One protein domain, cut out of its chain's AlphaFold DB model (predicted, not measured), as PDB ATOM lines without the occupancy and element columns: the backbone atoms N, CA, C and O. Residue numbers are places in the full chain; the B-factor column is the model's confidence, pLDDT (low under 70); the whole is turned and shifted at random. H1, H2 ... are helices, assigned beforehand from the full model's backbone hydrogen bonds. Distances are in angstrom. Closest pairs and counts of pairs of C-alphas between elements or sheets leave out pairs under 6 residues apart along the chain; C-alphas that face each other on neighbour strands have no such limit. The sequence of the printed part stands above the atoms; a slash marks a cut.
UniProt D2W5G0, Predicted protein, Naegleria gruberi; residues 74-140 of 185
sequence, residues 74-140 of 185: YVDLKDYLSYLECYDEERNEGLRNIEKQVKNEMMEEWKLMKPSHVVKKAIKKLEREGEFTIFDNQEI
ATOM      1  N   TYR A  74      87.332 -40.954  39.245       42.84
ATOM      2  CA  TYR A  74      86.287 -39.918  39.304       42.84
ATOM      3  C   TYR A  74      86.553 -38.719  38.387       42.84
ATOM      4  O   TYR A  74      87.057 -37.685  38.809       42.84
ATOM      5  N   VAL A  75      86.116 -38.822  37.135       45.38
ATOM      6  CA  VAL A  75      85.434 -37.670  36.541       45.38
ATOM      7  C   VAL A  75      83.960 -38.023  36.623       45.38
ATOM      8  O   VAL A  75      83.487 -38.888  35.885       45.38
ATOM      9  N   ASP A  76      83.272 -37.456  37.612       52.25
ATOM     10  CA  ASP A  76      81.823 -37.577  37.716       52.25
ATOM     11  C   ASP A  76      81.223 -37.020  36.414       52.25
ATOM     12  O   ASP A  76      81.664 -35.985  35.908       52.25
ATOM     13  N   LEU A  77      80.254 -37.713  35.817       47.50
ATOM     14  CA  LEU A  77      79.661 -37.319  34.531       47.50
ATOM     15  C   LEU A  77      79.116 -35.881  34.595       47.50
ATOM     16  O   LEU A  77      79.130 -35.152  33.603       47.50
ATOM     17  N   LYS A  78      78.691 -35.462  35.791       50.41
ATOM     18  CA  LYS A  78      78.270 -34.099  36.103       50.41
ATOM     19  C   LYS A  78      79.407 -33.078  35.966       50.41
ATOM     20  O   LYS A  78      79.192 -32.038  35.353       50.41
ATOM     21  N   ASP A  79      80.607 -33.396  36.446       52.47
ATOM     22  CA  ASP A  79      81.788 -32.534  36.305       52.47
ATOM     23  C   ASP A  79      82.206 -32.412  34.831       52.47
ATOM     24  O   ASP A  79      82.636 -31.350  34.385       52.47
ATOM     25  N   TYR A  80      82.014 -33.475  34.041       55.22
ATOM     26  CA  TYR A  80      82.285 -33.447  32.602       55.22
ATOM     27  C   TYR A  80      81.241 -32.645  31.803       55.22
ATOM     28  O   TYR A  80      81.592 -31.970  30.837       55.22
ATOM     29  N   LEU A  81      79.964 -32.672  32.198       51.00
ATOM     30  CA  LEU A  81      78.927 -31.822  31.597       51.00
ATOM     31  C   LEU A  81      79.146 -30.343  31.934       51.00
ATOM     32  O   LEU A  81      79.074 -29.511  31.034       51.00
ATOM     33  N   SER A  82      79.507 -30.024  33.179       55.78
ATOM     34  CA  SER A  82      79.906 -28.663  33.551       55.78
ATOM     35  C   SER A  82      81.172 -28.210  32.815       55.78
ATOM     36  O   SER A  82      81.255 -27.057  32.408       55.78
ATOM     37  N   TYR A  83      82.123 -29.112  32.543       54.62
ATOM     38  CA  TYR A  83      83.255 -28.813  31.662       54.62
ATOM     39  C   TYR A  83      82.809 -28.459  30.232       54.62
ATOM     40  O   TYR A  83      83.349 -27.527  29.643       54.62
ATOM     41  N   LEU A  84      81.816 -29.161  29.671       54.88
ATOM     42  CA  LEU A  84      81.272 -28.840  28.344       54.88
ATOM     43  C   LEU A  84      80.517 -27.499  28.320       54.88
ATOM     44  O   LEU A  84      80.607 -26.783  27.327       54.88
ATOM     45  N   GLU A  85      79.819 -27.135  29.397       60.22
ATOM     46  CA  GLU A  85      79.183 -25.815  29.536       60.22
ATOM     47  C   GLU A  85      80.229 -24.695  29.624       60.22
ATOM     48  O   GLU A  85      80.151 -23.726  28.868       60.22
ATOM     49  N   CYS A  86      81.265 -24.864  30.454       58.62
ATOM     50  CA  CYS A  86      82.398 -23.936  30.501       58.62
ATOM     51  C   CYS A  86      83.099 -23.827  29.139       58.62
ATOM     52  O   CYS A  86      83.476 -22.737  28.722       58.62
ATOM     53  N   TYR A  87      83.218 -24.931  28.402       58.62
ATOM     54  CA  TYR A  87      83.778 -24.933  27.052       58.62
ATOM     55  C   TYR A  87      82.927 -24.124  26.056       58.62
ATOM     56  O   TYR A  87      83.469 -23.421  25.200       58.62
ATOM     57  N   ASP A  88      81.596 -24.175  26.166       59.50
ATOM     58  CA  ASP A  88      80.690 -23.358  25.352       59.50
ATOM     59  C   ASP A  88      80.731 -21.867  25.741       59.50
ATOM     60  O   ASP A  88      80.611 -20.986  24.879       59.50
ATOM     61  N   GLU A  89      80.949 -21.550  27.015       67.44
ATOM     62  CA  GLU A  89      81.175 -20.175  27.475       67.44
ATOM     63  C   GLU A  89      82.507 -19.619  26.955       67.44
ATOM     64  O   GLU A  89      82.522 -18.550  26.330       67.44
ATOM     65  N   GLU A  90      83.595 -20.380  27.098       63.00
ATOM     66  CA  GLU A  90      84.919 -20.062  26.552       63.00
ATOM     67  C   GLU A  90      84.882 -19.926  25.023       63.00
ATOM     68  O   GLU A  90      85.536 -19.050  24.453       63.00
ATOM     69  N   ARG A  91      84.058 -20.729  24.333       65.12
ATOM     70  CA  ARG A  91      83.771 -20.586  22.897       65.12
ATOM     71  C   ARG A  91      83.176 -19.230  22.569       65.12
ATOM     72  O   ARG A  91      83.649 -18.556  21.651       65.12
ATOM     73  N   ASN A  92      82.118 -18.849  23.272       69.00
ATOM     74  CA  ASN A  92      81.429 -17.594  23.005       69.00
ATOM     75  C   ASN A  92      82.331 -16.400  23.328       69.00
ATOM     76  O   ASN A  92      82.323 -15.404  22.608       69.00
ATOM     77  N   GLU A  93      83.154 -16.507  24.368       72.00
ATOM     78  CA  GLU A  93      84.153 -15.498  24.699       72.00
ATOM     79  C   GLU A  93      85.279 -15.420  23.662       72.00
ATOM     80  O   GLU A  93      85.602 -14.327  23.197       72.00
ATOM     81  N   GLY A  94      85.802 -16.558  23.204       68.94
ATOM     82  CA  GLY A  94      86.803 -16.623  22.143       68.94
ATOM     83  C   GLY A  94      86.312 -16.012  20.828       68.94
ATOM     84  O   GLY A  94      87.039 -15.247  20.193       68.94
ATOM     85  N   LEU A  95      85.060 -16.276  20.440       70.25
ATOM     86  CA  LEU A  95      84.450 -15.663  19.256       70.25
ATOM     87  C   LEU A  95      84.322 -14.144  19.405       70.25
ATOM     88  O   LEU A  95      84.755 -13.414  18.515       70.25
ATOM     89  N   ARG A  96      83.822 -13.661  20.550       75.56
ATOM     90  CA  ARG A  96      83.738 -12.219  20.841       75.56
ATOM     91  C   ARG A  96      85.112 -11.550  20.819       75.56
ATOM     92  O   ARG A  96      85.244 -10.438  20.310       75.56
ATOM     93  N   ASN A  97      86.139 -12.221  21.334       76.25
ATOM     94  CA  ASN A  97      87.508 -11.714  21.333       76.25
ATOM     95  C   ASN A  97      88.074 -11.608  19.913       76.25
ATOM     96  O   ASN A  97      88.653 -10.577  19.574       76.25
ATOM     97  N   ILE A  98      87.844 -12.616  19.064       73.88
ATOM     98  CA  ILE A  98      88.242 -12.577  17.649       73.88
ATOM     99  C   ILE A  98      87.505 -11.453  16.915       73.88
ATOM    100  O   ILE A  98      88.132 -10.676  16.201       73.88
ATOM    101  N   GLU A  99      86.191 -11.322  17.100       77.50
ATOM    102  CA  GLU A  99      85.411 -10.247  16.478       77.50
ATOM    103  C   GLU A  99      85.907  -8.865  16.904       77.50
ATOM    104  O   GLU A  99      86.112  -7.989  16.061       77.50
ATOM    105  N   LYS A 100      86.161  -8.676  18.202       80.81
ATOM    106  CA  LYS A 100      86.720  -7.436  18.744       80.81
ATOM    107  C   LYS A 100      88.106  -7.144  18.172       80.81
ATOM    108  O   LYS A 100      88.395  -6.001  17.826       80.81
ATOM    109  N   GLN A 101      88.956  -8.160  18.050       79.62
ATOM    110  CA  GLN A 101      90.285  -8.012  17.469       79.62
ATOM    111  C   GLN A 101      90.205  -7.583  15.999       79.62
ATOM    112  O   GLN A 101      90.826  -6.592  15.628       79.62
ATOM    113  N   VAL A 102      89.378  -8.251  15.190       79.12
ATOM    114  CA  VAL A 102      89.176  -7.896  13.776       79.12
ATOM    115  C   VAL A 102      88.632  -6.469  13.641       79.12
ATOM    116  O   VAL A 102      89.129  -5.700  12.821       79.12
ATOM    117  N   LYS A 103      87.664  -6.072  14.480       80.50
ATOM    118  CA  LYS A 103      87.141  -4.692  14.528       80.50
ATOM    119  C   LYS A 103      88.237  -3.666  14.800       80.50
ATOM    120  O   LYS A 103      88.293  -2.629  14.137       80.50
ATOM    121  N   ASN A 104      89.121  -3.960  15.749       84.50
ATOM    122  CA  ASN A 104      90.239  -3.084  16.090       84.50
ATOM    123  C   ASN A 104      91.255  -2.985  14.948       84.50
ATOM    124  O   ASN A 104      91.676  -1.882  14.607       84.50
ATOM    125  N   GLU A 105      91.608  -4.106  14.322       82.62
ATOM    126  CA  GLU A 105      92.516  -4.132  13.171       82.62
ATOM    127  C   GLU A 105      91.944  -3.318  12.000       82.62
ATOM    128  O   GLU A 105      92.619  -2.435  11.469       82.62
ATOM    129  N   MET A 106      90.660  -3.504  11.677       82.31
ATOM    130  CA  MET A 106      89.962  -2.699  10.668       82.31
ATOM    131  C   MET A 106      89.950  -1.204  11.019       82.31
ATOM    132  O   MET A 106      90.058  -0.351  10.133       82.31
ATOM    133  N   MET A 107      89.814  -0.861  12.304       87.75
ATOM    134  CA  MET A 107      89.849   0.526  12.773       87.75
ATOM    135  C   MET A 107      91.237   1.147  12.591       87.75
ATOM    136  O   MET A 107      91.331   2.281  12.117       87.75
ATOM    137  N   GLU A 108      92.312   0.424  12.905       86.75
ATOM    138  CA  GLU A 108      93.683   0.892  12.672       86.75
ATOM    139  C   GLU A 108      93.982   1.065  11.177       86.75
ATOM    140  O   GLU A 108      94.493   2.109  10.762       86.75
ATOM    141  N   GLU A 109      93.563   0.122  10.332       84.69
ATOM    142  CA  GLU A 109      93.680   0.262   8.877       84.69
ATOM    143  C   GLU A 109      92.924   1.487   8.352       84.69
ATOM    144  O   GLU A 109      93.434   2.265   7.537       84.69
ATOM    145  N   TRP A 110      91.705   1.706   8.847       89.75
ATOM    146  CA  TRP A 110      90.910   2.867   8.476       89.75
ATOM    147  C   TRP A 110      91.585   4.177   8.901       89.75
ATOM    148  O   TRP A 110      91.617   5.126   8.111       89.75
ATOM    149  N   LYS A 111      92.184   4.230  10.099       89.19
ATOM    150  CA  LYS A 111      92.944   5.398  10.576       89.19
ATOM    151  C   LYS A 111      94.120   5.723   9.656       89.19
ATOM    152  O   LYS A 111      94.344   6.899   9.374       89.19
ATOM    153  N   LEU A 112      94.827   4.710   9.154       90.31
ATOM    154  CA  LEU A 112      95.956   4.886   8.232       90.31
ATOM    155  C   LEU A 112      95.521   5.401   6.851       90.31
ATOM    156  O   LEU A 112      96.244   6.168   6.216       90.31
ATOM    157  N   MET A 113      94.334   5.010   6.382       89.44
ATOM    158  CA  MET A 113      93.813   5.428   5.075       89.44
ATOM    159  C   MET A 113      93.173   6.822   5.071       89.44
ATOM    160  O   MET A 113      92.947   7.391   3.997       89.44
ATOM    161  N   LYS A 114      92.811   7.366   6.238       90.75
ATOM    162  CA  LYS A 114      92.049   8.616   6.336       90.75
ATOM    163  C   LYS A 114      92.902   9.795   6.808       90.75
ATOM    164  O   LYS A 114      93.808   9.639   7.620       90.75
ATOM    165  N   PRO A 115      92.582  11.024   6.365       93.94
ATOM    166  CA  PRO A 115      93.230  12.219   6.893       93.94
ATOM    167  C   PRO A 115      93.013  12.368   8.407       93.94
ATOM    168  O   PRO A 115      91.903  12.170   8.902       93.94
ATOM    169  N   SER A 116      94.038  12.835   9.132       93.12
ATOM    170  CA  SER A 116      94.017  12.969  10.603       93.12
ATOM    171  C   SER A 116      92.796  13.729  11.148       93.12
ATOM    172  O   SER A 116      92.223  13.350  12.169       93.12
ATOM    173  N   HIS A 117      92.338  14.780  10.461       93.56
ATOM    174  CA  HIS A 117      91.172  15.555  10.900       93.56
ATOM    175  C   HIS A 117      89.852  14.765  10.817       93.56
ATOM    176  O   HIS A 117      88.952  15.004  11.622       93.56
ATOM    177  N   VAL A 118      89.731  13.825   9.872       92.44
ATOM    178  CA  VAL A 118      88.574  12.924   9.747       92.44
ATOM    179  C   VAL A 118      88.605  11.898  10.873       92.44
ATOM    180  O   VAL A 118      87.598  11.703  11.549       92.44
ATOM    181  N   VAL A 119      89.781  11.321  11.130       91.62
ATOM    182  CA  VAL A 119      89.995  10.362  12.221       91.62
ATOM    183  C   VAL A 119      89.630  10.978  13.573       91.62
ATOM    184  O   VAL A 119      88.830  10.411  14.311       91.62
ATOM    185  N   LYS A 120      90.123  12.187  13.873       91.88
ATOM    186  CA  LYS A 120      89.804  12.903  15.122       91.88
ATOM    187  C   LYS A 120      88.308  13.175  15.289       91.88
ATOM    188  O   LYS A 120      87.791  13.080  16.398       91.88
ATOM    189  N   LYS A 121      87.607  13.525  14.204       93.12
ATOM    190  CA  LYS A 121      86.150  13.733  14.238       93.12
ATOM    191  C   LYS A 121      85.396  12.431  14.509       93.12
ATOM    192  O   LYS A 121      84.437  12.461  15.271       93.12
ATOM    193  N   ALA A 122      85.829  11.324  13.907       90.12
ATOM    194  CA  ALA A 122      85.222  10.015  14.118       90.12
ATOM    195  C   ALA A 122      85.433   9.514  15.554       90.12
ATOM    196  O   ALA A 122      84.462   9.129  16.189       90.12
ATOM    197  N   ILE A 123      86.645   9.626  16.106       90.44
ATOM    198  CA  ILE A 123      86.932   9.239  17.500       90.44
ATOM    199  C   ILE A 123      86.048  10.024  18.480       90.44
ATOM    200  O   ILE A 123      85.355   9.426  19.290       90.44
ATOM    201  N   LYS A 124      85.952  11.352  18.329       92.69
ATOM    202  CA  LYS A 124      85.050  12.178  19.156       92.69
ATOM    203  C   LYS A 124      83.567  11.835  18.998       92.69
ATOM    204  O   LYS A 124      82.742  12.252  19.809       92.69
ATOM    205  N   LYS A 125      83.177  11.218  17.883       91.94
ATOM    206  CA  LYS A 125      81.805  10.750  17.673       91.94
ATOM    207  C   LYS A 125      81.588   9.442  18.441       91.94
ATOM    208  O   LYS A 125      80.671   9.402  19.246       91.94
ATOM    209  N   LEU A 126      82.498   8.481  18.283       90.88
ATOM    210  CA  LEU A 126      82.500   7.208  19.009       90.88
ATOM    211  C   LEU A 126      82.475   7.409  20.533       90.88
ATOM    212  O   LEU A 126      81.629   6.839  21.210       90.88
ATOM    213  N   GLU A 127      83.303   8.318  21.063       90.44
ATOM    214  CA  GLU A 127      83.324   8.661  22.497       90.44
ATOM    215  C   GLU A 127      81.977   9.189  23.016       90.44
ATOM    216  O   GLU A 127      81.617   8.940  24.163       90.44
ATOM    217  N   ARG A 128      81.223   9.925  22.187       92.19
ATOM    218  CA  ARG A 128      79.891  10.439  22.553       92.19
ATOM    219  C   ARG A 128      78.810   9.368  22.477       92.19
ATOM    220  O   ARG A 128      77.817   9.474  23.186       92.19
ATOM    221  N   GLU A 129      78.988   8.392  21.595       88.12
ATOM    222  CA  GLU A 129      78.033   7.310  21.339       88.12
ATOM    223  C   GLU A 129      78.310   6.074  22.214       88.12
ATOM    224  O   GLU A 129      77.466   5.189  22.297       88.12
ATOM    225  N   GLY A 130      79.447   6.033  22.921       86.88
ATOM    226  CA  GLY A 130      79.853   4.882  23.734       86.88
ATOM    227  C   GLY A 130      80.320   3.687  22.898       86.88
ATOM    228  O   GLY A 130      80.370   2.568  23.403       86.88
ATOM    229  N   GLU A 131      80.654   3.920  21.629       86.62
ATOM    230  CA  GLU A 131      81.135   2.904  20.695       86.62
ATOM    231  C   GLU A 131      82.667   2.828  20.734       86.62
ATOM    232  O   GLU A 131      83.363   3.828  20.927       86.62
ATOM    233  N   PHE A 132      83.216   1.633  20.528       79.56
ATOM    234  CA  PHE A 132      84.659   1.401  20.491       79.56
ATOM    235  C   PHE A 132      85.205   1.509  19.069       79.56
ATOM    236  O   PHE A 132      86.317   2.005  18.864       79.56
ATOM    237  N   THR A 133      84.428   1.076  18.073       80.00
ATOM    238  CA  THR A 133      84.827   1.121  16.665       80.00
ATOM    239  C   THR A 133      83.686   1.586  15.764       80.00
ATOM    240  O   THR A 133      82.520   1.309  16.017       80.00
ATOM    241  N   ILE A 134      84.019   2.214  14.628       82.12
ATOM    242  CA  ILE A 134      83.029   2.572  13.588       82.12
ATOM    243  C   ILE A 134      82.362   1.348  12.924       82.12
ATOM    244  O   ILE A 134      81.505   1.508  12.056       82.12
ATOM    245  N   PHE A 135      82.797   0.141  13.291       81.94
ATOM    246  CA  PHE A 135      82.326  -1.143  12.784       81.94
ATOM    247  C   PHE A 135      81.483  -1.894  13.822       81.94
ATOM    248  O   PHE A 135      81.086  -3.028  13.566       81.94
ATOM    249  N   ASP A 136      81.194  -1.299  14.985       76.12
ATOM    250  CA  ASP A 136      80.485  -1.993  16.065       76.12
ATOM    251  C   ASP A 136      79.085  -2.451  15.639       76.12
ATOM    252  O   ASP A 136      78.708  -3.583  15.942       76.12
ATOM    253  N   ASN A 137      78.402  -1.641  14.825       73.75
ATOM    254  CA  ASN A 137      77.079  -1.924  14.259       73.75
ATOM    255  C   ASN A 137      77.114  -2.660  12.904       73.75
ATOM    256  O   ASN A 137      76.075  -2.810  12.261       73.75
ATOM    257  N   GLN A 138      78.291  -3.071  12.421       72.69
ATOM    258  CA  GLN A 138      78.416  -3.839  11.181       72.69
ATOM    259  C   GLN A 138      78.571  -5.328  11.483       72.69
ATOM    260  O   GLN A 138      79.367  -5.731  12.331       72.69
ATOM    261  N   GLU A 139      77.831  -6.147  10.739       68.94
ATOM    262  CA  GLU A 139      78.049  -7.588  10.708       68.94
ATOM    263  C   GLU A 139      79.327  -7.858   9.906       68.94
ATOM    264  O   GLU A 139      79.423  -7.537   8.719       68.94
ATOM    265  N   ILE A 140      80.354  -8.372  10.578       64.31
ATOM    266  CA  ILE A 140      81.665  -8.573   9.965       64.31
ATOM    267  C   ILE A 140      81.716  -9.971   9.377       64.31
ATOM    268  O   ILE A 140      81.659 -10.973  10.091       64.31
TER     269      ILE A 140
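Overview. This is residues 74 to 140 of the 185 residues of the protein "Predicted protein" of Naegleria gruberi (UniProt D2W5G0). One long helix, H1, makes the length of a rod, and a shorter helix, H2, folds back from its end as a lopsided V. Residues 130 to 140, with no named element, turn back from the end of H2 toward H1, while residues 74 to 98 stick out. The printed part has 67 residues with two named helices, H1 then H2, and no named strand: all helix. It is extended, with a radius of gyration of the C-alphas of 18.7 A and spans of 62 by 22 by 18 A.

Arrangement. H1, residues 77 to 113, joins H2, residues 116 to 129, by a tight link of 2 residues. They are close but not clearly touching; the closest C-alphas, of Lys 111 and Val 119, are 6.0 A apart. They run opposite ways at a steep tilt of 37 degrees, only just past shallow. Every O i to N i+4 pair in H1 is within hydrogen-bond range; in H2, 9 of 10.

Along the chain. H1 runs 53.8 A from C-alpha 77 at (79.661, -37.319, 34.531). H2 runs 20.1 A to C-alpha 129 at (78.033, 7.310, 21.339).

Size, cuts and confidence. The C-alphas farthest apart, of Tyr 74 and His 117, are 62.5 A apart. The printed part has no cut. pLDDT is under 70 at residues 74 to 92, 94 and 139 to 140.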